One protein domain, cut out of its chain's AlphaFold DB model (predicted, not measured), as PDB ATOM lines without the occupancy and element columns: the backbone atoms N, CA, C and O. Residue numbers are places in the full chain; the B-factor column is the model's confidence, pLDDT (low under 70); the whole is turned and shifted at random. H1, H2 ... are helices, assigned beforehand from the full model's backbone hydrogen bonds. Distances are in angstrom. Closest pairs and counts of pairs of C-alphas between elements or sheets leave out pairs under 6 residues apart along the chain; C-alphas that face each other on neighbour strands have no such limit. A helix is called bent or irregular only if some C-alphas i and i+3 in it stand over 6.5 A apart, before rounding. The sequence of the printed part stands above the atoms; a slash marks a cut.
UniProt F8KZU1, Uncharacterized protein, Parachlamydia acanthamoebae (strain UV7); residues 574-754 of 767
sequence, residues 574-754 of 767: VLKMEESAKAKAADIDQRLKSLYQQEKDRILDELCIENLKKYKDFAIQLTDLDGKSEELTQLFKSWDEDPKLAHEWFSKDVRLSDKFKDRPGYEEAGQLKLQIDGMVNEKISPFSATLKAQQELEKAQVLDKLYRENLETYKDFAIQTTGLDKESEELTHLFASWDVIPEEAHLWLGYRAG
ATOM      1  N   VAL A 574     -21.501  -1.195 -44.719       80.00
ATOM      2  CA  VAL A 574     -20.999  -0.764 -43.398       80.00
ATOM      3  C   VAL A 574     -20.075  -1.820 -42.787       80.00
ATOM      4  O   VAL A 574     -18.960  -1.492 -42.382       80.00
ATOM      5  N   LEU A 575     -20.470  -3.097 -42.803       74.56
ATOM      6  CA  LEU A 575     -19.665  -4.199 -42.254       74.56
ATOM      7  C   LEU A 575     -18.327  -4.357 -42.987       74.56
ATOM      8  O   LEU A 575     -17.276  -4.471 -42.355       74.56
ATOM      9  N   LYS A 576     -18.335  -4.255 -44.320       83.38
ATOM     10  CA  LYS A 576     -17.107  -4.254 -45.128       83.38
ATOM     11  C   LYS A 576     -16.187  -3.076 -44.780       83.38
ATOM     12  O   LYS A 576     -14.956  -3.210 -44.805       83.38
ATOM     13  N   MET A 577     -16.758  -1.912 -44.475       83.19
ATOM     14  CA  MET A 577     -15.990  -0.744 -44.038       83.19
ATOM     15  C   MET A 577     -15.388  -0.954 -42.648       83.19
ATOM     16  O   MET A 577     -14.212  -0.645 -42.459       83.19
ATOM     17  N   GLU A 578     -16.119  -1.560 -41.710       82.50
ATOM     18  CA  GLU A 578     -15.587  -1.921 -40.391       82.50
ATOM     19  C   GLU A 578     -14.440  -2.937 -40.472       82.50
ATOM     20  O   GLU A 578     -13.444  -2.813 -39.759       82.50
ATOM     21  N   GLU A 579     -14.551  -3.952 -41.330       82.69
ATOM     22  CA  GLU A 579     -13.481  -4.931 -41.560       82.69
ATOM     23  C   GLU A 579     -12.228  -4.257 -42.123       82.69
ATOM     24  O   GLU A 579     -11.117  -4.467 -41.628       82.69
ATOM     25  N   SER A 580     -12.415  -3.371 -43.103       84.38
ATOM     26  CA  SER A 580     -11.332  -2.577 -43.686       84.38
ATOM     27  C   SER A 580     -10.674  -1.665 -42.643       84.38
ATOM     28  O   SER A 580      -9.447  -1.562 -42.587       84.38
ATOM     29  N   ALA A 581     -11.475  -1.029 -41.785       82.06
ATOM     30  CA  ALA A 581     -11.015  -0.210 -40.670       82.06
ATOM     31  C   ALA A 581     -10.195  -1.029 -39.658       82.06
ATOM     32  O   ALA A 581      -9.092  -0.623 -39.285       82.06
ATOM     33  N   LYS A 582     -10.690  -2.210 -39.263       83.94
ATOM     34  CA  LYS A 582     -10.006  -3.134 -38.342       83.94
ATOM     35  C   LYS A 582      -8.668  -3.605 -38.904       83.94
ATOM     36  O   LYS A 582      -7.675  -3.570 -38.180       83.94
ATOM     37  N   ALA A 583      -8.620  -3.997 -40.178       85.06
ATOM     38  CA  ALA A 583      -7.389  -4.436 -40.831       85.06
ATOM     39  C   ALA A 583      -6.326  -3.325 -40.837       85.06
ATOM     40  O   ALA A 583      -5.207  -3.528 -40.369       85.06
ATOM     41  N   LYS A 584      -6.700  -2.110 -41.259       85.94
ATOM     42  CA  LYS A 584      -5.780  -0.964 -41.269       85.94
ATOM     43  C   LYS A 584      -5.314  -0.569 -39.859       85.94
ATOM     44  O   LYS A 584      -4.151  -0.225 -39.665       85.94
ATOM     45  N   ALA A 585      -6.197  -0.638 -38.862       83.94
ATOM     46  CA  ALA A 585      -5.838  -0.389 -37.468       83.94
ATOM     47  C   ALA A 585      -4.861  -1.446 -36.921       83.94
ATOM     48  O   ALA A 585      -3.941  -1.097 -36.180       83.94
ATOM     49  N   ALA A 586      -5.028  -2.717 -37.303       86.44
ATOM     50  CA  ALA A 586      -4.136  -3.803 -36.905       86.44
ATOM     51  C   ALA A 586      -2.719  -3.636 -37.483       86.44
ATOM     52  O   ALA A 586      -1.742  -3.865 -36.766       86.44
ATOM     53  N   ASP A 587      -2.594  -3.166 -38.728       89.31
ATOM     54  CA  ASP A 587      -1.295  -2.872 -39.351       89.31
ATOM     55  C   ASP A 587      -0.528  -1.775 -38.593       89.31
ATOM     56  O   ASP A 587       0.677  -1.902 -38.335       89.31
ATOM     57  N   ILE A 588      -1.228  -0.712 -38.174       87.31
ATOM     58  CA  ILE A 588      -0.659   0.356 -37.334       87.31
ATOM     59  C   ILE A 588      -0.187  -0.229 -35.999       87.31
ATOM     60  O   ILE A 588       0.952   0.006 -35.585       87.31
ATOM     61  N   ASP A 589      -1.026  -1.039 -35.351       88.19
ATOM     62  CA  ASP A 589      -0.721  -1.648 -34.055       88.19
ATOM     63  C   ASP A 589       0.514  -2.547 -34.130       88.19
ATOM     64  O   ASP A 589       1.392  -2.484 -33.265       88.19
ATOM     65  N   GLN A 590       0.625  -3.353 -35.186       90.88
ATOM     66  CA  GLN A 590       1.773  -4.223 -35.407       90.88
ATOM     67  C   GLN A 590       3.059  -3.418 -35.629       90.88
ATOM     68  O   GLN A 590       4.094  -3.731 -35.027       90.88
ATOM     69  N   ARG A 591       3.001  -2.360 -36.446       93.94
ATOM     70  CA  ARG A 591       4.153  -1.495 -36.726       93.94
ATOM     71  C   ARG A 591       4.639  -0.773 -35.468       93.94
ATOM     72  O   ARG A 591       5.831  -0.821 -35.162       93.94
ATOM     73  N   LEU A 592       3.739  -0.149 -34.706       89.88
ATOM     74  CA  LEU A 592       4.101   0.591 -33.490       89.88
ATOM     75  C   LEU A 592       4.579  -0.342 -32.369       89.88
ATOM     76  O   LEU A 592       5.524  -0.009 -31.653       89.88
ATOM     77  N   LYS A 593       4.013  -1.551 -32.262       91.00
ATOM     78  CA  LYS A 593       4.521  -2.588 -31.352       91.00
ATOM     79  C   LYS A 593       5.954  -3.001 -31.696       91.00
ATOM     80  O   LYS A 593       6.752  -3.231 -30.788       91.00
ATOM     81  N   SER A 594       6.297  -3.073 -32.985       93.31
ATOM     82  CA  SER A 594       7.671  -3.349 -33.415       93.31
ATOM     83  C   SER A 594       8.631  -2.226 -33.013       93.31
ATOM     84  O   SER A 594       9.706  -2.529 -32.504       93.31
ATOM     85  N   LEU A 595       8.234  -0.958 -33.172       92.62
ATOM     86  CA  LEU A 595       9.037   0.196 -32.738       92.62
ATOM     87  C   LEU A 595       9.229   0.228 -31.216       92.62
ATOM     88  O   LEU A 595      10.344   0.437 -30.744       92.62
ATOM     89  N   TYR A 596       8.170  -0.045 -30.446       92.81
ATOM     90  CA  TYR A 596       8.252  -0.172 -28.987       92.81
ATOM     91  C   TYR A 596       9.291  -1.211 -28.563       92.81
ATOM     92  O   TYR A 596      10.108  -0.958 -27.678       92.81
ATOM     93  N   GLN A 597       9.272  -2.381 -29.206       92.38
ATOM     94  CA  GLN A 597      10.199  -3.458 -28.884       92.38
ATOM     95  C   GLN A 597      11.644  -3.095 -29.252       92.38
ATOM     96  O   GLN A 597      12.532  -3.295 -28.431       92.38
ATOM     97  N   GLN A 598      11.869  -2.497 -30.429       93.88
ATOM     98  CA  GLN A 598      13.196  -2.031 -30.852       93.88
ATOM     99  C   GLN A 598      13.792  -1.020 -29.865       93.88
ATOM    100  O   GLN A 598      14.952  -1.146 -29.480       93.88
ATOM    101  N   GLU A 599      12.997  -0.050 -29.411       93.38
ATOM    102  CA  GLU A 599      13.466   0.962 -28.463       93.38
ATOM    103  C   GLU A 599      13.727   0.372 -27.073       93.38
ATOM    104  O   GLU A 599      14.737   0.675 -26.437       93.38
ATOM    105  N   LYS A 600      12.855  -0.528 -26.608       92.94
ATOM    106  CA  LYS A 600      13.064  -1.247 -25.347       92.94
ATOM    107  C   LYS A 600      14.361  -2.054 -25.377       92.94
ATOM    108  O   LYS A 600      15.112  -2.044 -24.402       92.94
ATOM    109  N   ASP A 601      14.627  -2.723 -26.495       90.56
ATOM    110  CA  ASP A 601      15.839  -3.506 -26.695       90.56
ATOM    111  C   ASP A 601      17.081  -2.609 -26.753       90.56
ATOM    112  O   ASP A 601      18.096  -2.963 -26.157       90.56
ATOM    113  N   ARG A 602      16.998  -1.433 -27.388       94.38
ATOM    114  CA  ARG A 602      18.079  -0.435 -27.399       94.38
ATOM    115  C   ARG A 602      18.410   0.065 -25.989       94.38
ATOM    116  O   ARG A 602      19.574   0.101 -25.605       94.38
ATOM    117  N   ILE A 603      17.397   0.410 -25.192       93.81
ATOM    118  CA  ILE A 603      17.580   0.863 -23.802       93.81
ATOM    119  C   ILE A 603      18.198  -0.247 -22.942       93.81
ATOM    120  O   ILE A 603      19.063   0.021 -22.104       93.81
ATOM    121  N   LEU A 604      17.756  -1.494 -23.135       92.50
ATOM    122  CA  LEU A 604      18.325  -2.639 -22.434       92.50
ATOM    123  C   LEU A 604      19.799  -2.851 -22.812       92.50
ATOM    124  O   LEU A 604      20.596  -3.078 -21.906       92.50
ATOM    125  N   ASP A 605      20.169  -2.737 -24.094       91.12
ATOM    126  CA  ASP A 605      21.574  -2.813 -24.537       91.12
ATOM    127  C   ASP A 605      22.446  -1.798 -23.802       91.12
ATOM    128  O   ASP A 605      23.459  -2.166 -23.209       91.12
ATOM    129  N   GLU A 606      22.028  -0.531 -23.788       93.31
ATOM    130  CA  GLU A 606      22.771   0.557 -23.145       93.31
ATOM    131  C   GLU A 606      22.993   0.282 -21.654       93.31
ATOM    132  O   GLU A 606      24.120   0.352 -21.161       93.31
ATOM    133  N   LEU A 607      21.936  -0.120 -20.941       93.94
ATOM    134  CA  LEU A 607      22.023  -0.444 -19.517       93.94
ATOM    135  C   LEU A 607      22.874  -1.696 -19.248       93.94
ATOM    136  O   LEU A 607      23.549  -1.767 -18.216       93.94
ATOM    137  N   CYS A 608      22.862  -2.681 -20.151       91.81
ATOM    138  CA  CYS A 608      23.701  -3.872 -20.040       91.81
ATOM    139  C   CYS A 608      25.177  -3.543 -20.270       91.81
ATOM    140  O   CYS A 608      26.011  -4.006 -19.497       91.81
ATOM    141  N   ILE A 609      25.499  -2.701 -21.256       93.25
ATOM    142  CA  ILE A 609      26.861  -2.205 -21.505       93.25
ATOM    143  C   ILE A 609      27.390  -1.469 -20.267       93.25
ATOM    144  O   ILE A 609      28.476  -1.782 -19.776       93.25
ATOM    145  N   GLU A 610      26.600  -0.547 -19.707       93.50
ATOM    146  CA  GLU A 610      26.963   0.228 -18.510       93.50
ATOM    147  C   GLU A 610      27.237  -0.655 -17.278       93.50
ATOM    148  O   GLU A 610      28.045  -0.300 -16.416       93.50
ATOM    149  N   ASN A 611      26.584  -1.820 -17.182       92.94
ATOM    150  CA  ASN A 611      26.678  -2.722 -16.031       92.94
ATOM    151  C   ASN A 611      27.431  -4.030 -16.319       92.94
ATOM    152  O   ASN A 611      27.536  -4.874 -15.425       92.94
ATOM    153  N   LEU A 612      28.016  -4.189 -17.510       92.12
ATOM    154  CA  LEU A 612      28.658  -5.430 -17.951       92.12
ATOM    155  C   LEU A 612      29.751  -5.893 -16.983       92.12
ATOM    156  O   LEU A 612      29.835  -7.072 -16.645       92.12
ATOM    157  N   LYS A 613      30.547  -4.954 -16.459       92.38
ATOM    158  CA  LYS A 613      31.570  -5.258 -15.452       92.38
ATOM    159  C   LYS A 613      30.968  -5.882 -14.189       92.38
ATOM    160  O   LYS A 613      31.450  -6.915 -13.741       92.38
ATOM    161  N   LYS A 614      29.882  -5.306 -13.662       90.19
ATOM    162  CA  LYS A 614      29.195  -5.841 -12.475       90.19
ATOM    163  C   LYS A 614      28.627  -7.229 -12.747       90.19
ATOM    164  O   LYS A 614      28.715  -8.097 -11.887       90.19
ATOM    165  N   TYR A 615      28.083  -7.458 -13.944       89.38
ATOM    166  CA  TYR A 615      27.614  -8.784 -14.336       89.38
ATOM    167  C   TYR A 615      28.736  -9.826 -14.328       89.38
ATOM    168  O   TYR A 615      28.539 -10.919 -13.798       89.38
ATOM    169  N   LYS A 616      29.916  -9.492 -14.860       90.69
ATOM    170  CA  LYS A 616      31.087 -10.385 -14.832       90.69
ATOM    171  C   LYS A 616      31.583 -10.643 -13.409       90.69
ATOM    172  O   LYS A 616      31.845 -11.791 -13.060       90.69
ATOM    173  N   ASP A 617      31.637  -9.603 -12.578       88.88
ATOM    174  CA  ASP A 617      32.044  -9.717 -11.173       88.88
ATOM    175  C   ASP A 617      31.104 -10.658 -10.395       88.88
ATOM    176  O   ASP A 617      31.566 -11.552  -9.684       88.88
ATOM    177  N   PHE A 618      29.785 -10.537 -10.593       87.94
ATOM    178  CA  PHE A 618      28.809 -11.451  -9.990       87.94
ATOM    179  C   PHE A 618      28.897 -12.876 -10.547       87.94
ATOM    180  O   PHE A 618      28.736 -13.832  -9.794       87.94
ATOM    181  N   ALA A 619      29.184 -13.058 -11.837       85.94
ATOM    182  CA  ALA A 619      29.354 -14.390 -12.417       85.94
ATOM    183  C   ALA A 619      30.558 -15.140 -11.817       85.94
ATOM    184  O   ALA A 619      30.455 -16.339 -11.547       85.94
ATOM    185  N   ILE A 620      31.667 -14.439 -11.541       86.38
ATOM    186  CA  ILE A 620      32.828 -15.000 -10.824       86.38
ATOM    187  C   ILE A 620      32.414 -15.430  -9.410       86.38
ATOM    188  O   ILE A 620      32.656 -16.570  -9.019       86.38
ATOM    189  N   GLN A 621      31.735 -14.548  -8.666       84.25
ATOM    190  CA  GLN A 621      31.302 -14.817  -7.285       84.25
ATOM    191  C   GLN A 621      30.318 -15.991  -7.182       84.25
ATOM    192  O   GLN A 621      30.403 -16.802  -6.265       84.25
ATOM    193  N   LEU A 622      29.394 -16.110  -8.136       80.31
ATOM    194  CA  LEU A 622      28.371 -17.153  -8.121       80.31
ATOM    195  C   LEU A 622      28.911 -18.525  -8.536       80.31
ATOM    196  O   LEU A 622      28.426 -19.550  -8.055       80.31
ATOM    197  N   THR A 623      29.898 -18.570  -9.432       76.69
ATOM    198  CA  THR A 623      30.436 -19.833  -9.962       76.69
ATOM    199  C   THR A 623      31.614 -20.389  -9.166       76.69
ATOM    200  O   THR A 623      31.901 -21.576  -9.315       76.69
ATOM    201  N   ASP A 624      32.250 -19.591  -8.296       68.38
ATOM    202  CA  ASP A 624      33.465 -19.956  -7.538       68.38
ATOM    203  C   ASP A 624      34.656 -20.366  -8.434       68.38
ATOM    204  O   ASP A 624      35.637 -20.955  -7.975       68.38
ATOM    205  N   LEU A 625      34.578 -20.074  -9.734       72.88
ATOM    206  CA  LEU A 625      35.631 -20.362 -10.700       72.88
ATOM    207  C   LEU A 625      36.656 -19.225 -10.711       72.88
ATOM    208  O   LEU A 625      36.306 -18.053 -10.572       72.88
ATOM    209  N   ASP A 626      37.931 -19.558 -10.940       67.31
ATOM    210  CA  ASP A 626      38.943 -18.539 -11.233       67.31
ATOM    211  C   ASP A 626      38.486 -17.737 -12.465       67.31
ATOM    212  O   ASP A 626      38.008 -18.313 -13.449       67.31
ATOM    213  N   GLY A 627      38.656 -16.413 -12.439       63.12
ATOM    214  CA  GLY A 627      38.284 -15.513 -13.537       63.12
ATOM    215  C   GLY A 627      39.042 -15.785 -14.846       63.12
ATOM    216  O   GLY A 627      38.757 -15.155 -15.860       63.12
ATOM    217  N   LYS A 628      40.001 -16.720 -14.823       66.06
ATOM    218  CA  LYS A 628      40.751 -17.251 -15.973       66.06
ATOM    219  C   LYS A 628      40.358 -18.679 -16.368       66.06
ATOM    220  O   LYS A 628      41.021 -19.277 -17.212       66.06
ATOM    221  N   SER A 629      39.318 -19.250 -15.759       79.50
ATOM    222  CA  SER A 629      38.768 -20.536 -16.188       79.50
ATOM    223  C   SER A 629      38.259 -20.441 -17.627       79.50
ATOM    224  O   SER A 629      37.753 -19.404 -18.068       79.50
ATOM    225  N   GLU A 630      38.409 -21.528 -18.378       77.31
ATOM    226  CA  GLU A 630      38.029 -21.577 -19.792       77.31
ATOM    227  C   GLU A 630      36.518 -21.338 -19.980       77.31
ATOM    228  O   GLU A 630      36.120 -20.630 -20.904       77.31
ATOM    229  N   GLU A 631      35.693 -21.808 -19.035       77.81
ATOM    230  CA  GLU A 631      34.243 -21.563 -18.999       77.81
ATOM    231  C   GLU A 631      33.888 -20.076 -18.837       77.81
ATOM    232  O   GLU A 631      33.130 -19.544 -19.649       77.81
ATOM    233  N   LEU A 632      34.442 -19.373 -17.838       80.44
ATOM    234  CA  LEU A 632      34.148 -17.945 -17.651       80.44
ATOM    235  C   LEU A 632      34.740 -17.086 -18.770       80.44
ATOM    236  O   LEU A 632      34.137 -16.094 -19.168       80.44
ATOM    237  N   THR A 633      35.885 -17.484 -19.324       84.06
ATOM    238  CA  THR A 633      36.518 -16.765 -20.437       84.06
ATOM    239  C   THR A 633      35.648 -16.819 -21.697       84.06
ATOM    240  O   THR A 633      35.464 -15.797 -22.360       84.06
ATOM    241  N   GLN A 634      35.067 -17.981 -22.018       84.69
ATOM    242  CA  GLN A 634      34.133 -18.116 -23.142       84.69
ATOM    243  C   GLN A 634      32.815 -17.371 -22.891       84.69
ATOM    244  O   GLN A 634      32.305 -16.712 -23.798       84.69
ATOM    245  N   LEU A 635      32.295 -17.420 -21.660       86.12
ATOM    246  CA  LEU A 635      31.082 -16.702 -21.266       86.12
ATOM    247  C   LEU A 635      31.261 -15.177 -21.335       86.12
ATOM    248  O   LEU A 635      30.402 -14.467 -21.841       86.12
ATOM    249  N   PHE A 636      32.393 -14.648 -20.873       92.00
ATOM    250  CA  PHE A 636      32.650 -13.209 -20.916       92.00
ATOM    251  C   PHE A 636      32.914 -12.703 -22.320       92.00
ATOM    252  O   PHE A 636      32.495 -11.592 -22.627       92.00
ATOM    253  N   LYS A 637      33.537 -13.519 -23.173       89.69
ATOM    254  CA  LYS A 637      33.702 -13.185 -24.584       89.69
ATOM    255  C   LYS A 637      32.350 -13.043 -25.288       89.69
ATOM    256  O   LYS A 637      32.165 -12.083 -26.025       89.69
ATOM    257  N   SER A 638      31.395 -13.938 -25.024       91.00
ATOM    258  CA  SER A 638      30.055 -13.811 -25.611       91.00
ATOM    259  C   SER A 638      29.295 -12.600 -25.071       91.00
ATOM    260  O   SER A 638      28.569 -11.966 -25.825       91.00
ATOM    261  N   TRP A 639      29.497 -12.218 -23.807       93.00
ATOM    262  CA  TRP A 639      28.882 -11.005 -23.253       93.00
ATOM    263  C   TRP A 639      29.549  -9.709 -23.721       93.00
ATOM    264  O   TRP A 639      28.907  -8.668 -23.728       93.00
ATOM    265  N   ASP A 640      30.831  -9.740 -24.086       89.69
ATOM    266  CA  ASP A 640      31.492  -8.593 -24.723       89.69
ATOM    267  C   ASP A 640      30.990  -8.381 -26.157       89.69
ATOM    268  O   ASP A 640      30.913  -7.244 -26.618       89.69
ATOM    269  N   GLU A 641      30.643  -9.468 -26.850       89.88
ATOM    270  CA  GLU A 641      30.045  -9.438 -28.188       89.88
ATOM    271  C   GLU A 641      28.548  -9.070 -28.143       89.88
ATOM    272  O   GLU A 641      28.080  -8.324 -29.001       89.88
ATOM    273  N   ASP A 642      27.813  -9.541 -27.129       89.94
ATOM    274  CA  ASP A 642      26.397  -9.237 -26.894       89.94
ATOM    275  C   ASP A 642      26.097  -9.081 -25.381       89.94
ATOM    276  O   ASP A 642      25.780 -10.054 -24.682       89.94
ATOM    277  N   PRO A 643      26.174  -7.848 -24.841       88.19
ATOM    278  CA  PRO A 643      25.980  -7.566 -23.415       88.19
ATOM    279  C   PRO A 643      24.612  -7.961 -22.851       88.19
ATOM    280  O   PRO A 643      24.501  -8.188 -21.642       88.19
ATOM    281  N   LYS A 644      23.568  -8.101 -23.682       88.81
ATOM    282  CA  LYS A 644      22.257  -8.599 -23.226       88.81
ATOM    283  C   LYS A 644      22.319 -10.041 -22.759       88.81
ATOM    284  O   LYS A 644      21.569 -10.406 -21.851       88.81
ATOM    285  N   LEU A 645      23.235 -10.844 -23.308       89.00
ATOM    286  CA  LEU A 645      23.445 -12.219 -22.859       89.00
ATOM    287  C   LEU A 645      23.817 -12.276 -21.377       89.00
ATOM    288  O   LEU A 645      23.418 -13.220 -20.697       89.00
ATOM    289  N   ALA A 646      24.484 -11.243 -20.851       86.81
ATOM    290  CA  ALA A 646      24.723 -11.113 -19.420       86.81
ATOM    291  C   ALA A 646      23.395 -10.987 -18.661       86.81
ATOM    292  O   ALA A 646      23.070 -11.821 -17.819       86.81
ATOM    293  N   HIS A 647      22.562 -10.006 -19.004       86.75
ATOM    294  CA  HIS A 647      21.266  -9.804 -18.352       86.75
ATOM    295  C   HIS A 647      20.324 -11.021 -18.479       86.75
ATOM    296  O   HIS A 647      19.588 -11.352 -17.534       86.75
ATOM    297  N   GLU A 648      20.370 -11.720 -19.618       85.62
ATOM    298  CA  GLU A 648      19.637 -12.964 -19.854       85.62
ATOM    299  C   GLU A 648      20.121 -14.120 -18.973       85.62
ATOM    300  O   GLU A 648      19.292 -14.839 -18.401       85.62
ATOM    301  N   TRP A 649      21.438 -14.279 -18.832       82.69
ATOM    302  CA  TRP A 649      22.067 -15.299 -17.993       82.69
ATOM    303  C   TRP A 649      21.601 -15.173 -16.539       82.69
ATOM    304  O   TRP A 649      21.179 -16.152 -15.924       82.69
ATOM    305  N   PHE A 650      21.487 -13.945 -16.020       74.38
ATOM    306  CA  PHE A 650      20.924 -13.703 -14.684       74.38
ATOM    307  C   PHE A 650      19.414 -14.010 -14.569       74.38
ATOM    308  O   PHE A 650      18.939 -14.337 -13.478       74.38
ATOM    309  N   SER A 651      18.628 -13.960 -15.657       67.00
ATOM    310  CA  SER A 651      17.232 -14.463 -15.642       67.00
ATOM    311  C   SER A 651      17.128 -15.982 -15.676       67.00
ATOM    312  O   SER A 651      16.204 -16.521 -15.069       67.00
ATOM    313  N   LYS A 652      18.007 -16.651 -16.426       60.47
ATOM    314  CA  LYS A 652      17.909 -18.089 -16.697       60.47
ATOM    315  C   LYS A 652      18.592 -18.924 -15.611       60.47
ATOM    316  O   LYS A 652      17.996 -19.893 -15.150       60.47
ATOM    317  N   ASP A 653      19.766 -18.505 -15.141       57.31
ATOM    318  CA  ASP A 653      20.631 -19.337 -14.296       57.31
ATOM    319  C   ASP A 653      20.663 -18.907 -12.825       57.31
ATOM    320  O   ASP A 653      20.736 -19.759 -11.936       57.31
ATOM    321  N   VAL A 654      20.543 -17.607 -12.533       54.19
ATOM    322  CA  VAL A 654      20.642 -17.096 -11.154       54.19
ATOM    323  C   VAL A 654      19.291 -17.136 -10.443       54.19
ATOM    324  O   VAL A 654      19.171 -17.793  -9.422       54.19
ATOM    325  N   ARG A 655      18.210 -16.558 -10.988       47.34
ATOM    326  CA  ARG A 655      16.902 -16.560 -10.288       47.34
ATOM    327  C   ARG A 655      16.213 -17.926 -10.147       47.34
ATOM    328  O   ARG A 655      15.273 -18.035  -9.361       47.34
ATOM    329  N   LEU A 656      16.614 -18.937 -10.920       46.84
ATOM    330  CA  LEU A 656      15.896 -20.216 -11.020       46.84
ATOM    331  C   LEU A 656      16.700 -21.439 -10.571       46.84
ATOM    332  O   LEU A 656      16.123 -22.525 -10.513       46.84
ATOM    333  N   SER A 657      17.985 -21.304 -10.222       55.44
ATOM    334  CA  SER A 657      18.771 -22.447  -9.751       55.44
ATOM    335  C   SER A 657      19.007 -22.396  -8.239       55.44
ATOM    336  O   SER A 657      19.600 -21.465  -7.701       55.44
ATOM    337  N   ASP A 658      18.589 -23.458  -7.537       61.88
ATOM    338  CA  ASP A 658      18.948 -23.700  -6.126       61.88
ATOM    339  C   ASP A 658      20.475 -23.779  -5.920       61.88
ATOM    340  O   ASP A 658      20.965 -23.678  -4.803       61.88
ATOM    341  N   LYS A 659      21.229 -23.919  -7.018       66.50
ATOM    342  CA  LYS A 659      22.687 -24.054  -7.070       66.50
ATOM    343  C   LYS A 659      23.436 -22.829  -6.537       66.50
ATOM    344  O   LYS A 659      24.554 -22.984  -6.052       66.50
ATOM    345  N   PHE A 660      22.853 -21.635  -6.648       68.81
ATOM    346  CA  PHE A 660      23.535 -20.380  -6.316       68.81
ATOM    347  C   PHE A 660      22.960 -19.660  -5.093       68.81
ATOM    348  O   PHE A 660      23.524 -18.654  -4.680       68.81
ATOM    349  N   LYS A 661      21.877 -20.169  -4.489       71.81
ATOM    350  CA  LYS A 661      21.154 -19.485  -3.401       71.81
ATOM    351  C   LYS A 661      22.005 -19.203  -2.163       71.81
ATOM    352  O   LYS A 661      21.813 -18.173  -1.533       71.81
ATOM    353  N   ASP A 662      22.954 -20.087  -1.861       76.06
ATOM    354  CA  ASP A 662      23.850 -19.959  -0.704       76.06
ATOM    355  C   ASP A 662      25.204 -19.310  -1.066       76.06
ATOM    356  O   ASP A 662      26.128 -19.291  -0.250       76.06
ATOM    357  N   ARG A 663      25.366 -18.821  -2.307       79.12
ATOM    358  CA  ARG A 663      26.622 -18.225  -2.783       79.12
ATOM    359  C   ARG A 663      26.685 -16.723  -2.476       79.12
ATOM    360  O   ARG A 663      25.680 -16.028  -2.647       79.12
ATOM    361  N   PRO A 664      27.864 -16.194  -2.097       74.62
ATOM    362  CA  PRO A 664      28.072 -14.751  -1.983       74.62
ATOM    363  C   PRO A 664      27.742 -14.039  -3.307       74.62
ATOM    364  O   PRO A 664      28.151 -14.506  -4.368       74.62
ATOM    365  N   GLY A 665      27.003 -12.926  -3.259       74.19
ATOM    366  CA  GLY A 665      26.648 -12.127  -4.442       74.19
ATOM    367  C   GLY A 665      25.328 -12.502  -5.134       74.19
ATOM    368  O   GLY A 665      24.940 -11.840  -6.097       74.19
ATOM    369  N   TYR A 666      24.620 -13.545  -4.677       79.75
ATOM    370  CA  TYR A 666      23.345 -13.988  -5.262       79.75
ATOM    371  C   TYR A 666      22.212 -12.964  -5.121       79.75
ATOM    372  O   TYR A 666      21.505 -12.672  -6.092       79.75
ATOM    373  N   GLU A 667      22.027 -12.407  -3.922       78.81
ATOM    374  CA  GLU A 667      20.962 -11.434  -3.664       78.81
ATOM    375  C   GLU A 667      21.236 -10.119  -4.400       78.81
ATOM    376  O   GLU A 667      20.344  -9.570  -5.049       78.81
ATOM    377  N   GLU A 668      22.484  -9.657  -4.377       83.81
ATOM    378  CA  GLU A 668      22.935  -8.432  -5.032       83.81
ATOM    379  C   GLU A 668      22.832  -8.528  -6.562       83.81
ATOM    380  O   GLU A 668      22.380  -7.588  -7.221       83.81
ATOM    381  N   ALA A 669      23.152  -9.689  -7.139       81.31
ATOM    382  CA  ALA A 669      22.916  -9.984  -8.550       81.31
ATOM    383  C   ALA A 669      21.421  -9.946  -8.917       81.31
ATOM    384  O   ALA A 669      21.025  -9.392  -9.952       81.31
ATOM    385  N   GLY A 670      20.569 -10.516  -8.059       79.50
ATOM    386  CA  GLY A 670      19.115 -10.481  -8.214       79.50
ATOM    387  C   GLY A 670      18.545  -9.060  -8.163       79.50
ATOM    388  O   GLY A 670      17.657  -8.731  -8.963       79.50
ATOM    389  N   GLN A 671      19.085  -8.224  -7.268       84.25
ATOM    390  CA  GLN A 671      18.747  -6.806  -7.118       84.25
ATOM    391  C   GLN A 671      19.201  -5.976  -8.320       84.25
ATOM    392  O   GLN A 671      18.389  -5.225  -8.856       84.25
ATOM    393  N   LEU A 672      20.435  -6.159  -8.809       85.62
ATOM    394  CA  LEU A 672      20.934  -5.457  -9.998       85.62
ATOM    395  C   LEU A 672      20.033  -5.711 -11.213       85.62
ATOM    396  O   LEU A 672      19.717  -4.790 -11.964       85.62
ATOM    397  N   LYS A 673      19.564  -6.950 -11.390       84.31
ATOM    398  CA  LYS A 673      18.610  -7.273 -12.453       84.31
ATOM    399  C   LYS A 673      17.280  -6.534 -12.282       84.31
ATOM    400  O   LYS A 673      16.823  -5.928 -13.243       84.31
ATOM    401  N   LEU A 674      16.668  -6.580 -11.090       84.44
ATOM    402  CA  LEU A 674      15.414  -5.850 -10.825       84.44
ATOM    403  C   LEU A 674      15.580  -4.351 -11.071       84.44
ATOM    404  O   LEU A 674      14.674  -3.718 -11.602       84.44
ATOM    405  N   GLN A 675      16.732  -3.799 -10.699       88.56
ATOM    406  CA  GLN A 675      17.055  -2.401 -10.921       88.56
ATOM    407  C   GLN A 675      17.140  -2.084 -12.416       88.56
ATOM    408  O   GLN A 675      16.524  -1.119 -12.854       88.56
ATOM    409  N   ILE A 676      17.834  -2.904 -13.210       88.62
ATOM    410  CA  ILE A 676      17.924  -2.711 -14.665       88.62
ATOM    411  C   ILE A 676      16.547  -2.874 -15.325       88.62
ATOM    412  O   ILE A 676      16.172  -2.022 -16.124       88.62
ATOM    413  N   ASP A 677      15.751  -3.878 -14.941       86.62
ATOM    414  CA  ASP A 677      14.366  -4.043 -15.414       86.62
ATOM    415  C   ASP A 677      13.505  -2.807 -15.077       86.62
ATOM    416  O   ASP A 677      12.734  -2.323 -15.910       86.62
ATOM    417  N   GLY A 678      13.654  -2.272 -13.860       89.31
ATOM    418  CA  GLY A 678      12.999  -1.045 -13.409       89.31
ATOM    419  C   GLY A 678      13.415   0.174 -14.232       89.31
ATOM    420  O   GLY A 678      12.557   0.896 -14.730       89.31
ATOM    421  N   MET A 679      14.716   0.347 -14.470       92.50
ATOM    422  CA  MET A 679      15.262   1.448 -15.267       92.50
ATOM    423  C   MET A 679      14.858   1.367 -16.743       92.50
ATOM    424  O   MET A 679      14.593   2.402 -17.352       92.50
ATOM    425  N   VAL A 680      14.770   0.165 -17.328       91.81
ATOM    426  CA  VAL A 680      14.216  -0.023 -18.682       91.81
ATOM    427  C   VAL A 680      12.772   0.471 -18.721       91.81
ATOM    428  O   VAL A 680      12.415   1.227 -19.621       91.81
ATOM    429  N   ASN A 681      11.950   0.091 -17.737       89.31
ATOM    430  CA  ASN A 681      10.547   0.507 -17.667       89.31
ATOM    431  C   ASN A 681      10.389   2.023 -17.452       89.31
ATOM    432  O   ASN A 681       9.507   2.640 -18.048       89.31
ATOM    433  N   GLU A 682      11.249   2.639 -16.641       92.75
ATOM    434  CA  GLU A 682      11.268   4.093 -16.449       92.75
ATOM    435  C   GLU A 682      11.660   4.826 -17.737       92.75
ATOM    436  O   GLU A 682      10.964   5.752 -18.155       92.75
ATOM    437  N   LYS A 683      12.733   4.384 -18.405       93.38
ATOM    438  CA  LYS A 683      13.239   5.013 -19.633       93.38
ATOM    439  C   LYS A 683      12.318   4.801 -20.843       93.38
ATOM    440  O   LYS A 683      12.228   5.695 -21.678       93.38
ATOM    441  N   ILE A 684      11.616   3.666 -20.946       93.31
ATOM    442  CA  ILE A 684      10.693   3.388 -22.066       93.31
ATOM    443  C   ILE A 684       9.328   4.075 -21.899       93.31
ATOM    444  O   ILE A 684       8.616   4.275 -22.882       93.31
ATOM    445  N   SER A 685       8.940   4.455 -20.677       91.31
ATOM    446  CA  SER A 685       7.613   5.022 -20.386       91.31
ATOM    447  C   SER A 685       7.274   6.282 -21.214       91.31
ATOM    448  O   SER A 685       6.210   6.298 -21.842       91.31
ATOM    449  N   PRO A 686       8.161   7.295 -21.346       92.69
ATOM    450  CA  PRO A 686       7.901   8.458 -22.204       92.69
ATOM    451  C   PRO A 686       7.734   8.099 -23.688       92.69
ATOM    452  O   PRO A 686       6.888   8.669 -24.384       92.69
ATOM    453  N   PHE A 687       8.505   7.123 -24.176       92.62
ATOM    454  CA  PHE A 687       8.398   6.635 -25.551       92.62
ATOM    455  C   PHE A 687       7.078   5.890 -25.781       92.62
ATOM    456  O   PHE A 687       6.404   6.126 -26.780       92.62
ATOM    457  N   SER A 688       6.654   5.067 -24.818       89.75
ATOM    458  CA  SER A 688       5.352   4.388 -24.826       89.75
ATOM    459  C   SER A 688       4.186   5.375 -24.935       89.75
ATOM    460  O   SER A 688       3.297   5.202 -25.768       89.75
ATOM    461  N   ALA A 689       4.215   6.452 -24.141       90.44
ATOM    462  CA  ALA A 689       3.200   7.504 -24.195       90.44
ATOM    463  C   ALA A 689       3.171   8.204 -25.565       90.44
ATOM    464  O   ALA A 689       2.098   8.444 -26.116       90.44
ATOM    465  N   THR A 690       4.348   8.465 -26.141       93.19
ATOM    466  CA  THR A 690       4.483   9.064 -27.477       93.19
ATOM    467  C   THR A 690       3.921   8.144 -28.564       93.19
ATOM    468  O   THR A 690       3.138   8.590 -29.400       93.19
ATOM    469  N   LEU A 691       4.250   6.846 -28.523       90.88
ATOM    470  CA  LEU A 691       3.718   5.859 -29.465       90.88
ATOM    471  C   LEU A 691       2.201   5.720 -29.365       90.88
ATOM    472  O   LEU A 691       1.545   5.560 -30.388       90.88
ATOM    473  N   LYS A 692       1.629   5.809 -28.160       89.69
ATOM    474  CA  LYS A 692       0.175   5.765 -27.979       89.69
ATOM    475  C   LYS A 692      -0.517   6.983 -28.603       89.69
ATOM    476  O   LYS A 692      -1.493   6.817 -29.325       89.69
ATOM    477  N   ALA A 693       0.016   8.187 -28.392       91.44
ATOM    478  CA  ALA A 693      -0.515   9.392 -29.034       91.44
ATOM    479  C   ALA A 693      -0.411   9.314 -30.571       91.44
ATOM    480  O   ALA A 693      -1.339   9.695 -31.284       91.44
ATOM    481  N   GLN A 694       0.691   8.761 -31.087       92.19
ATOM    482  CA  GLN A 694       0.864   8.507 -32.517       92.19
ATOM    483  C   GLN A 694      -0.137   7.468 -33.047       92.19
ATOM    484  O   GLN A 694      -0.709   7.665 -34.114       92.19
ATOM    485  N   GLN A 695      -0.378   6.389 -32.299       91.12
ATOM    486  CA  GLN A 695      -1.354   5.353 -32.638       91.12
ATOM    487  C   GLN A 695      -2.761   5.933 -32.799       91.12
ATOM    488  O   GLN A 695      -3.435   5.634 -33.780       91.12
ATOM    489  N   GLU A 696      -3.198   6.756 -31.845       90.94
ATOM    490  CA  GLU A 696      -4.519   7.390 -31.864       90.94
ATOM    491  C   GLU A 696      -4.659   8.342 -33.062       90.94
ATOM    492  O   GLU A 696      -5.643   8.261 -33.799       90.94
ATOM    493  N   LEU A 697      -3.642   9.173 -33.322       93.06
ATOM    494  CA  LEU A 697      -3.635  10.105 -34.453       93.06
ATOM    495  C   LEU A 697      -3.651   9.386 -35.810       93.06
ATOM    496  O   LEU A 697      -4.428   9.748 -36.692       93.06
ATOM    497  N   GLU A 698      -2.802   8.373 -35.994       92.75
ATOM    498  CA  GLU A 698      -2.727   7.638 -37.258       92.75
ATOM    499  C   GLU A 698      -4.000   6.835 -37.529       92.75
ATOM    500  O   GLU A 698      -4.483   6.825 -38.662       92.75
ATOM    501  N   LYS A 699      -4.581   6.200 -36.499       91.06
ATOM    502  CA  LYS A 699      -5.874   5.519 -36.636       91.06
ATOM    503  C   LYS A 699      -6.956   6.500 -37.074       91.06
ATOM    504  O   LYS A 699      -7.648   6.215 -38.046       91.06
ATOM    505  N   ALA A 700      -7.049   7.666 -36.432       89.12
ATOM    506  CA  ALA A 700      -8.020   8.692 -36.805       89.12
ATOM    507  C   ALA A 700      -7.848   9.152 -38.266       89.12
ATOM    508  O   ALA A 700      -8.820   9.199 -39.013       89.12
ATOM    509  N   GLN A 701      -6.615   9.410 -38.714       91.38
ATOM    510  CA  GLN A 701      -6.336   9.827 -40.097       91.38
ATOM    511  C   GLN A 701      -6.698   8.757 -41.132       91.38
ATOM    512  O   GLN A 701      -7.210   9.065 -42.209       91.38
ATOM    513  N   VAL A 702      -6.408   7.491 -40.832       91.38
ATOM    514  CA  VAL A 702      -6.690   6.384 -41.747       91.38
ATOM    515  C   VAL A 702      -8.188   6.092 -41.839       91.38
ATOM    516  O   VAL A 702      -8.667   5.773 -42.930       91.38
ATOM    517  N   LEU A 703      -8.919   6.228 -40.728       88.06
ATOM    518  CA  LEU A 703     -10.377   6.109 -40.701       88.06
ATOM    519  C   LEU A 703     -11.050   7.272 -41.435       88.06
ATOM    520  O   LEU A 703     -11.868   7.013 -42.314       88.06
ATOM    521  N   ASP A 704     -10.647   8.521 -41.176       89.81
ATOM    522  CA  ASP A 704     -11.167   9.692 -41.903       89.81
ATOM    523  C   ASP A 704     -10.970   9.534 -43.415       89.81
ATOM    524  O   ASP A 704     -11.914   9.685 -44.191       89.81
ATOM    525  N   LYS A 705      -9.769   9.119 -43.842       91.69
ATOM    526  CA  LYS A 705      -9.489   8.839 -45.252       91.69
ATOM    527  C   LYS A 705     -10.404   7.746 -45.814       91.69
ATOM    528  O   LYS A 705     -10.944   7.923 -46.901       91.69
ATOM    529  N   LEU A 706     -10.579   6.635 -45.093       91.38
ATOM    530  CA  LEU A 706     -11.437   5.529 -45.530       91.38
ATOM    531  C   LEU A 706     -12.891   5.983 -45.712       91.38
ATOM    532  O   LEU A 706     -13.504   5.663 -46.729       91.38
ATOM    533  N   TYR A 707     -13.441   6.727 -44.755       91.19
ATOM    534  CA  TYR A 707     -14.823   7.199 -44.829       91.19
ATOM    535  C   TYR A 707     -15.003   8.250 -45.922       91.19
ATOM    536  O   TYR A 707     -15.956   8.167 -46.695       91.19
ATOM    537  N   ARG A 708     -14.046   9.172 -46.071       93.69
ATOM    538  CA  ARG A 708     -14.065  10.186 -47.130       93.69
ATOM    539  C   ARG A 708     -13.983   9.574 -48.531       93.69
ATOM    540  O   ARG A 708     -14.691  10.024 -49.425       93.69
ATOM    541  N   GLU A 709     -13.170   8.534 -48.723       94.06
ATOM    542  CA  GLU A 709     -13.066   7.798 -49.996       94.06
ATOM    543  C   GLU A 709     -14.378   7.115 -50.408       94.06
ATOM    544  O   GLU A 709     -14.587   6.874 -51.594       94.06
ATOM    545  N   ASN A 710     -15.266   6.825 -49.452       93.94
ATOM    546  CA  ASN A 710     -16.539   6.153 -49.703       93.94
ATOM    547  C   ASN A 710     -17.762   7.052 -49.452       93.94
ATOM    548  O   ASN A 710     -18.886   6.557 -49.378       93.94
ATOM    549  N   LEU A 711     -17.559   8.365 -49.317       93.94
ATOM    550  CA  LEU A 711     -18.607   9.304 -48.925       93.94
ATOM    551  C   LEU A 711     -19.791   9.324 -49.901       93.94
ATOM    552  O   LEU A 711     -20.939   9.317 -49.470       93.94
ATOM    553  N   GLU A 712     -19.527   9.287 -51.207       93.50
ATOM    554  CA  GLU A 712     -20.597   9.251 -52.214       93.50
ATOM    555  C   GLU A 712     -21.426   7.961 -52.121       93.50
ATOM    556  O   GLU A 712     -22.648   8.019 -52.191       93.50
ATOM    557  N   THR A 713     -20.794   6.823 -51.824       93.50
ATOM    558  CA  THR A 713     -21.504   5.560 -51.577       93.50
ATOM    559  C   THR A 713     -22.426   5.655 -50.355       93.50
ATOM    560  O   THR A 713     -23.551   5.162 -50.397       93.50
ATOM    561  N   TYR A 714     -21.995   6.321 -49.273       90.25
ATOM    562  CA  TYR A 714     -22.871   6.573 -48.120       90.25
ATOM    563  C   TYR A 714     -24.076   7.445 -48.495       90.25
ATOM    564  O   TYR A 714     -25.193   7.151 -48.070       90.25
ATOM    565  N   LYS A 715     -23.873   8.493 -49.306       91.94
ATOM    566  CA  LYS A 715     -24.959   9.368 -49.781       91.94
ATOM    567  C   LYS A 715     -25.956   8.607 -50.656       91.94
ATOM    568  O   LYS A 715     -27.160   8.764 -50.466       91.94
ATOM    569  N   ASP A 716     -25.473   7.751 -51.553       90.44
ATOM    570  CA  ASP A 716     -26.326   6.912 -52.398       90.44
ATOM    571  C   ASP A 716     -27.201   5.976 -51.551       90.44
ATOM    572  O   ASP A 716     -28.419   5.934 -51.738       90.44
ATOM    573  N   PHE A 717     -26.623   5.300 -50.551       87.44
ATOM    574  CA  PHE A 717     -27.405   4.470 -49.632       87.44
ATOM    575  C   PHE A 717     -28.387   5.284 -48.783       87.44
ATOM    576  O   PHE A 717     -29.499   4.822 -48.532       87.44
ATOM    577  N   ALA A 718     -28.041   6.504 -48.373       83.00
ATOM    578  CA  ALA A 718     -28.961   7.375 -47.641       83.00
ATOM    579  C   ALA A 718     -30.194   7.752 -48.479       83.00
ATOM    580  O   ALA A 718     -31.315   7.715 -47.972       83.00
ATOM    581  N   ILE A 719     -30.013   8.046 -49.772       83.62
ATOM    582  CA  ILE A 719     -31.124   8.303 -50.704       83.62
ATOM    583  C   ILE A 719     -32.007   7.058 -50.812       83.62
ATOM    584  O   ILE A 719     -33.218   7.131 -50.620       83.62
ATOM    585  N   GLN A 720     -31.400   5.899 -51.077       81.00
ATOM    586  CA  GLN A 720     -32.146   4.659 -51.292       81.00
ATOM    587  C   GLN A 720     -32.907   4.196 -50.041       81.00
ATOM    588  O   GLN A 720     -34.027   3.706 -50.152       81.00
ATOM    589  N   THR A 721     -32.317   4.360 -48.855       71.56
ATOM    590  CA  THR A 721     -32.918   3.928 -47.581       71.56
ATOM    591  C   THR A 721     -33.987   4.890 -47.064       71.56
ATOM    592  O   THR A 721     -34.926   4.462 -46.399       71.56
ATOM    593  N   THR A 722     -33.889   6.186 -47.363       70.94
ATOM    594  CA  THR A 722     -34.917   7.166 -46.965       70.94
ATOM    595  C   THR A 722     -36.053   7.276 -47.978       70.94
ATOM    596  O   THR A 722     -37.159   7.675 -47.613       70.94
ATOM    597  N   GLY A 723     -35.794   6.945 -49.248       69.69
ATOM    598  CA  GLY A 723     -36.734   7.161 -50.349       69.69
ATOM    599  C   GLY A 723     -37.030   8.641 -50.614       69.69
ATOM    600  O   GLY A 723     -37.998   8.954 -51.308       69.69
ATOM    601  N   LEU A 724     -36.238   9.552 -50.038       74.00
ATOM    602  CA  LEU A 724     -36.370  10.989 -50.238       74.00
ATOM    603  C   LEU A 724     -35.699  11.412 -51.544       74.00
ATOM    604  O   LEU A 724     -34.717  10.815 -51.989       74.00
ATOM    605  N   ASP A 725     -36.210  12.490 -52.136       77.19
ATOM    606  CA  ASP A 725     -35.527  13.137 -53.250       77.19
ATOM    607  C   ASP A 725     -34.168  13.673 -52.777       77.19
ATOM    608  O   ASP A 725     -34.041  14.200 -51.664       77.19
ATOM    609  N   LYS A 726     -33.154  13.564 -53.639       75.31
ATOM    610  CA  LYS A 726     -31.780  14.009 -53.380       75.31
ATOM    611  C   LYS A 726     -31.722  15.493 -53.008       75.31
ATOM    612  O   LYS A 726     -30.830  15.898 -52.270       75.31
ATOM    613  N   GLU A 727     -32.672  16.282 -53.505       80.56
ATOM    614  CA  GLU A 727     -32.798  17.720 -53.240       80.56
ATOM    615  C   GLU A 727     -33.661  18.049 -52.007       80.56
ATOM    616  O   GLU A 727     -33.951  19.218 -51.747       80.56
ATOM    617  N   SER A 728     -34.085  17.049 -51.227       83.38
ATOM    618  CA  SER A 728     -34.813  17.299 -49.980       83.38
ATOM    619  C   SER A 728     -33.952  18.078 -48.979       83.38
ATOM    620  O   SER A 728     -32.739  17.874 -48.868       83.38
ATOM    621  N   GLU A 729     -34.587  18.981 -48.228       80.81
ATOM    622  CA  GLU A 729     -33.919  19.810 -47.215       80.81
ATOM    623  C   GLU A 729     -33.230  18.943 -46.147       80.81
ATOM    624  O   GLU A 729     -32.114  19.243 -45.724       80.81
ATOM    625  N   GLU A 730     -33.849  17.813 -45.793       77.00
ATOM    626  CA  GLU A 730     -33.317  16.827 -44.849       77.00
ATOM    627  C   GLU A 730     -32.019  16.175 -45.353       77.00
ATOM    628  O   GLU A 730     -31.004  16.226 -44.655       77.00
ATOM    629  N   LEU A 731     -32.000  15.627 -46.578       82.19
ATOM    630  CA  LEU A 731     -30.781  15.034 -47.146       82.19
ATOM    631  C   LEU A 731     -29.707  16.087 -47.434       82.19
ATOM    632  O   LEU A 731     -28.523  15.822 -47.247       82.19
ATOM    633  N   THR A 732     -30.101  17.299 -47.826       86.31
ATOM    634  CA  THR A 732     -29.164  18.404 -48.072       86.31
ATOM    635  C   THR A 732     -28.417  18.790 -46.794       86.31
ATOM    636  O   THR A 732     -27.194  18.936 -46.814       86.31
ATOM    637  N   HIS A 733     -29.130  18.914 -45.669       83.94
ATOM    638  CA  HIS A 733     -28.513  19.179 -44.370       83.94
ATOM    639  C   HIS A 733     -27.611  18.033 -43.907       83.94
ATOM    640  O   HIS A 733     -26.506  18.285 -43.425       83.94
ATOM    641  N   LEU A 734     -28.063  16.792 -44.087       84.31
ATOM    642  CA  LEU A 734     -27.311  15.596 -43.723       84.31
ATOM    643  C   LEU A 734     -26.000  15.486 -44.520       84.31
ATOM    644  O   LEU A 734     -24.928  15.307 -43.951       84.31
ATOM    645  N   PHE A 735     -26.051  15.678 -45.839       92.69
ATOM    646  CA  PHE A 735     -24.867  15.590 -46.698       92.69
ATOM    647  C   PHE A 735     -23.867  16.713 -46.432       92.69
ATOM    648  O   PHE A 735     -22.661  16.469 -46.467       92.69
ATOM    649  N   ALA A 736     -24.350  17.912 -46.094       89.38
ATOM    650  CA  ALA A 736     -23.487  19.017 -45.700       89.38
ATOM    651  C   ALA A 736     -22.706  18.723 -44.406       89.38
ATOM    652  O   ALA A 736     -21.553  19.141 -44.295       89.38
ATOM    653  N   SER A 737     -23.291  18.000 -43.437       89.50
ATOM    654  CA  SER A 737     -22.559  17.601 -42.225       89.50
ATOM    655  C   SER A 737     -21.509  16.533 -42.538       89.50
ATOM    656  O   SER A 737     -20.361  16.650 -42.107       89.50
ATOM    657  N   TRP A 738     -21.844  15.558 -43.386       93.19
ATOM    658  CA  TRP A 738     -20.940  14.461 -43.740       93.19
ATOM    659  C   TRP A 738     -19.734  14.890 -44.579       93.19
ATOM    660  O   TRP A 738     -18.657  14.309 -44.452       93.19
ATOM    661  N   ASP A 739     -19.874  15.925 -45.410       90.38
ATOM    662  CA  ASP A 739     -18.742  16.502 -46.146       90.38
ATOM    663  C   ASP A 739     -17.662  17.056 -45.191       90.38
ATOM    664  O   ASP A 739     -16.456  17.009 -45.492       90.38
ATOM    665  N   VAL A 740     -18.091  17.531 -44.015       90.12
ATOM    666  CA  VAL A 740     -17.222  18.018 -42.937       90.12
ATOM    667  C   VAL A 740     -16.726  16.861 -42.066       90.12
ATOM    668  O   VAL A 740     -15.520  16.779 -41.823       90.12
ATOM    669  N   ILE A 741     -17.618  15.958 -41.641       88.19
ATOM    670  CA  ILE A 741     -17.333  14.836 -40.731       88.19
ATOM    671  C   ILE A 741     -17.814  13.509 -41.362       88.19
ATOM    672  O   ILE A 741     -18.908  13.038 -41.054       88.19
ATOM    673  N   PRO A 742     -17.007  12.855 -42.223       86.81
ATOM    674  CA  PRO A 742     -17.423  11.640 -42.939       86.81
ATOM    675  C   PRO A 742     -17.744  10.442 -42.036       86.81
ATOM    676  O   PRO A 742     -18.473   9.538 -42.436       86.81
ATOM    677  N   GLU A 743     -17.211  10.423 -40.813       88.00
ATOM    678  CA  GLU A 743     -17.540   9.408 -39.807       88.00
ATOM    679  C   GLU A 743     -19.027   9.434 -39.422       88.00
ATOM    680  O   GLU A 743     -19.609   8.377 -39.186       88.00
ATOM    681  N   GLU A 744     -19.675  10.606 -39.446       86.38
ATOM    682  CA  GLU A 744     -21.120  10.706 -39.213       86.38
ATOM    683  C   GLU A 744     -21.914   9.926 -40.262       86.38
ATOM    684  O   GLU A 744     -22.932   9.336 -39.920       86.38
ATOM    685  N   ALA A 745     -21.434   9.850 -41.508       86.19
ATOM    686  CA  ALA A 745     -22.081   9.068 -42.559       86.19
ATOM    687  C   ALA A 745     -22.053   7.567 -42.249       86.19
ATOM    688  O   ALA A 745     -23.062   6.873 -42.387       86.19
ATOM    689  N   HIS A 746     -20.905   7.073 -41.773       85.69
ATOM    690  CA  HIS A 746     -20.747   5.683 -41.357       85.69
ATOM    691  C   HIS A 746     -21.631   5.347 -40.154       85.69
ATOM    692  O   HIS A 746     -22.349   4.350 -40.183       85.69
ATOM    693  N   LEU A 747     -21.619   6.200 -39.126       81.00
ATOM    694  CA  LEU A 747     -22.427   6.015 -37.921       81.00
ATOM    695  C   LEU A 747     -23.925   6.082 -38.227       81.00
ATOM    696  O   LEU A 747     -24.683   5.229 -37.768       81.00
ATOM    697  N   TRP A 748     -24.346   7.059 -39.031       82.50
ATOM    698  CA  TRP A 748     -25.741   7.228 -39.421       82.50
ATOM    699  C   TRP A 748     -26.246   6.019 -40.208       82.50
ATOM    700  O   TRP A 748     -27.312   5.480 -39.898       82.50
ATOM    701  N   LEU A 749     -25.465   5.543 -41.188       74.81
ATOM    702  CA  LEU A 749     -25.864   4.393 -41.992       74.81
ATOM    703  C   LEU A 749     -25.833   3.101 -41.172       74.81
ATOM    704  O   LEU A 749     -26.765   2.311 -41.263       74.81
ATOM    705  N   GLY A 750     -24.819   2.906 -40.324       70.31
ATOM    706  CA  GLY A 750     -24.738   1.751 -39.426       70.31
ATOM    707  C   GLY A 750     -25.894   1.692 -38.426       70.31
ATOM    708  O   GLY A 750     -26.420   0.611 -38.160       70.31
ATOM    709  N   TYR A 751     -26.343   2.846 -37.924       66.69
ATOM    710  CA  TYR A 751     -27.503   2.940 -37.039       66.69
ATOM    711  C   TYR A 751     -28.811   2.589 -37.758       66.69
ATOM    712  O   TYR A 751     -29.609   1.810 -37.239       66.69
ATOM    713  N   ARG A 752     -29.030   3.142 -38.958       67.06
ATOM    714  CA  ARG A 752     -30.275   2.926 -39.710       67.06
ATOM    715  C   ARG A 752     -30.370   1.551 -40.354       67.06
ATOM    716  O   ARG A 752     -31.439   0.951 -40.325       67.06
ATOM    717  N   ALA A 753     -29.285   1.082 -40.958       63.22
ATOM    718  CA  ALA A 753     -29.265  -0.172 -41.693       63.22
ATOM    719  C   ALA A 753     -29.175  -1.382 -40.747       63.22
ATOM    720  O   ALA A 753     -29.738  -2.435 -41.026       63.22
ATOM    721  N   GLY A 754     -28.510  -1.242 -39.593       59.38
ATOM    722  CA  GLY A 754     -28.288  -2.355 -38.668       59.38
ATOM    723  C   GLY A 754     -27.369  -3.441 -39.248       59.38
ATOM    724  O   GLY A 754     -26.799  -3.284 -40.326       59.38
TER     725      GLY A 754
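Overview. This is residues 574 to 754 of the 767 residues of an uncharacterized protein of Parachlamydia acanthamoebae (strain UV7) (UniProt F8KZU1). Two long helix arms, H1a and H4b, run side by side in opposite ways as a shaft, and each end of the shaft bears a small helical head. One head is made of H1b, H2, H3 and H4a, the other of H5, H6 and H7. The printed part has 181 residues, with seven named helices in the order H1 to H7 and no named strand; its class is all helix. It is an extended rod, with a radius of gyration of the C-alphas of 28.8 A and spans of 91 by 27 by 23 A.

Arrangement. Begin with the longest helix, H1, residues 574 to 623, assigned as one helix by its hydrogen bonds but bent: C-alphas 610 and 613 are 7.8 A apart, and its arms H1a, residues 574 to 610, and H1b, residues 613 to 623, are about perpendicular at 79 degrees. H4, residues 666 to 709, was likewise assigned as one helix but is bent, with C-alphas 683 and 686 6.9 A apart; its arms H4a, residues 666 to 683, and H4b, residues 686 to 709, stand at a steep tilt of 39 degrees. H1a and H4b touch at a shallow tilt of 21 degrees, opposite ways, closest at the C-alphas of Ala 585 and Lys 699, 6.0 A. At one end, H1b, H2, residues 630 to 641, H3, residues 644 to 654, and H4a form an up and down bundle, each running against the one before it. There H3 and H4a touch as a hairpin, closest at the C-alphas of His 647 and Lys 673, 6.9 A. At the other end, look for H5, residues 711 to 722, H6, residues 729 to 740, and H7, residues 742 to 753. H5 and H6 touch as a hairpin at a shallow tilt of 24 degrees, with the C-alphas of Lys 715 and Phe 735 closest at 6.9 A. H7 touches H4b, whose residues 703 to 708 alone take part, with the C-alphas of Tyr 707 and Pro 742 closest at 5.5 A. Every O i to N i+4 pair is within hydrogen-bond range in H1a, H1b, H2, H4a, H4b and H5, against 6 of 7 in H3, 7 of 8 in H6 and 7 of 8 in H7.

Along the chain. Find C-alpha 574 at (-20.999, -0.764, -43.398); from there H1a runs 54.0 A to C-alpha 610 at (26.963, 0.228, -18.510). H4a covers 25.9 A and H4b 34.8 A, and H7 ends at C-alpha 753, at (-29.265, -0.172, -41.693).

Size, cuts and confidence. The two C-alphas farthest apart, those of Asp 626 and Asp 725, are 91.2 A apart. The printed part has no cut, and the one long link is H3 to H4, with 11 residues. Confidence is under 70 at residues 624, 626 to 628, 651 to 660, 723 and 751 to 754.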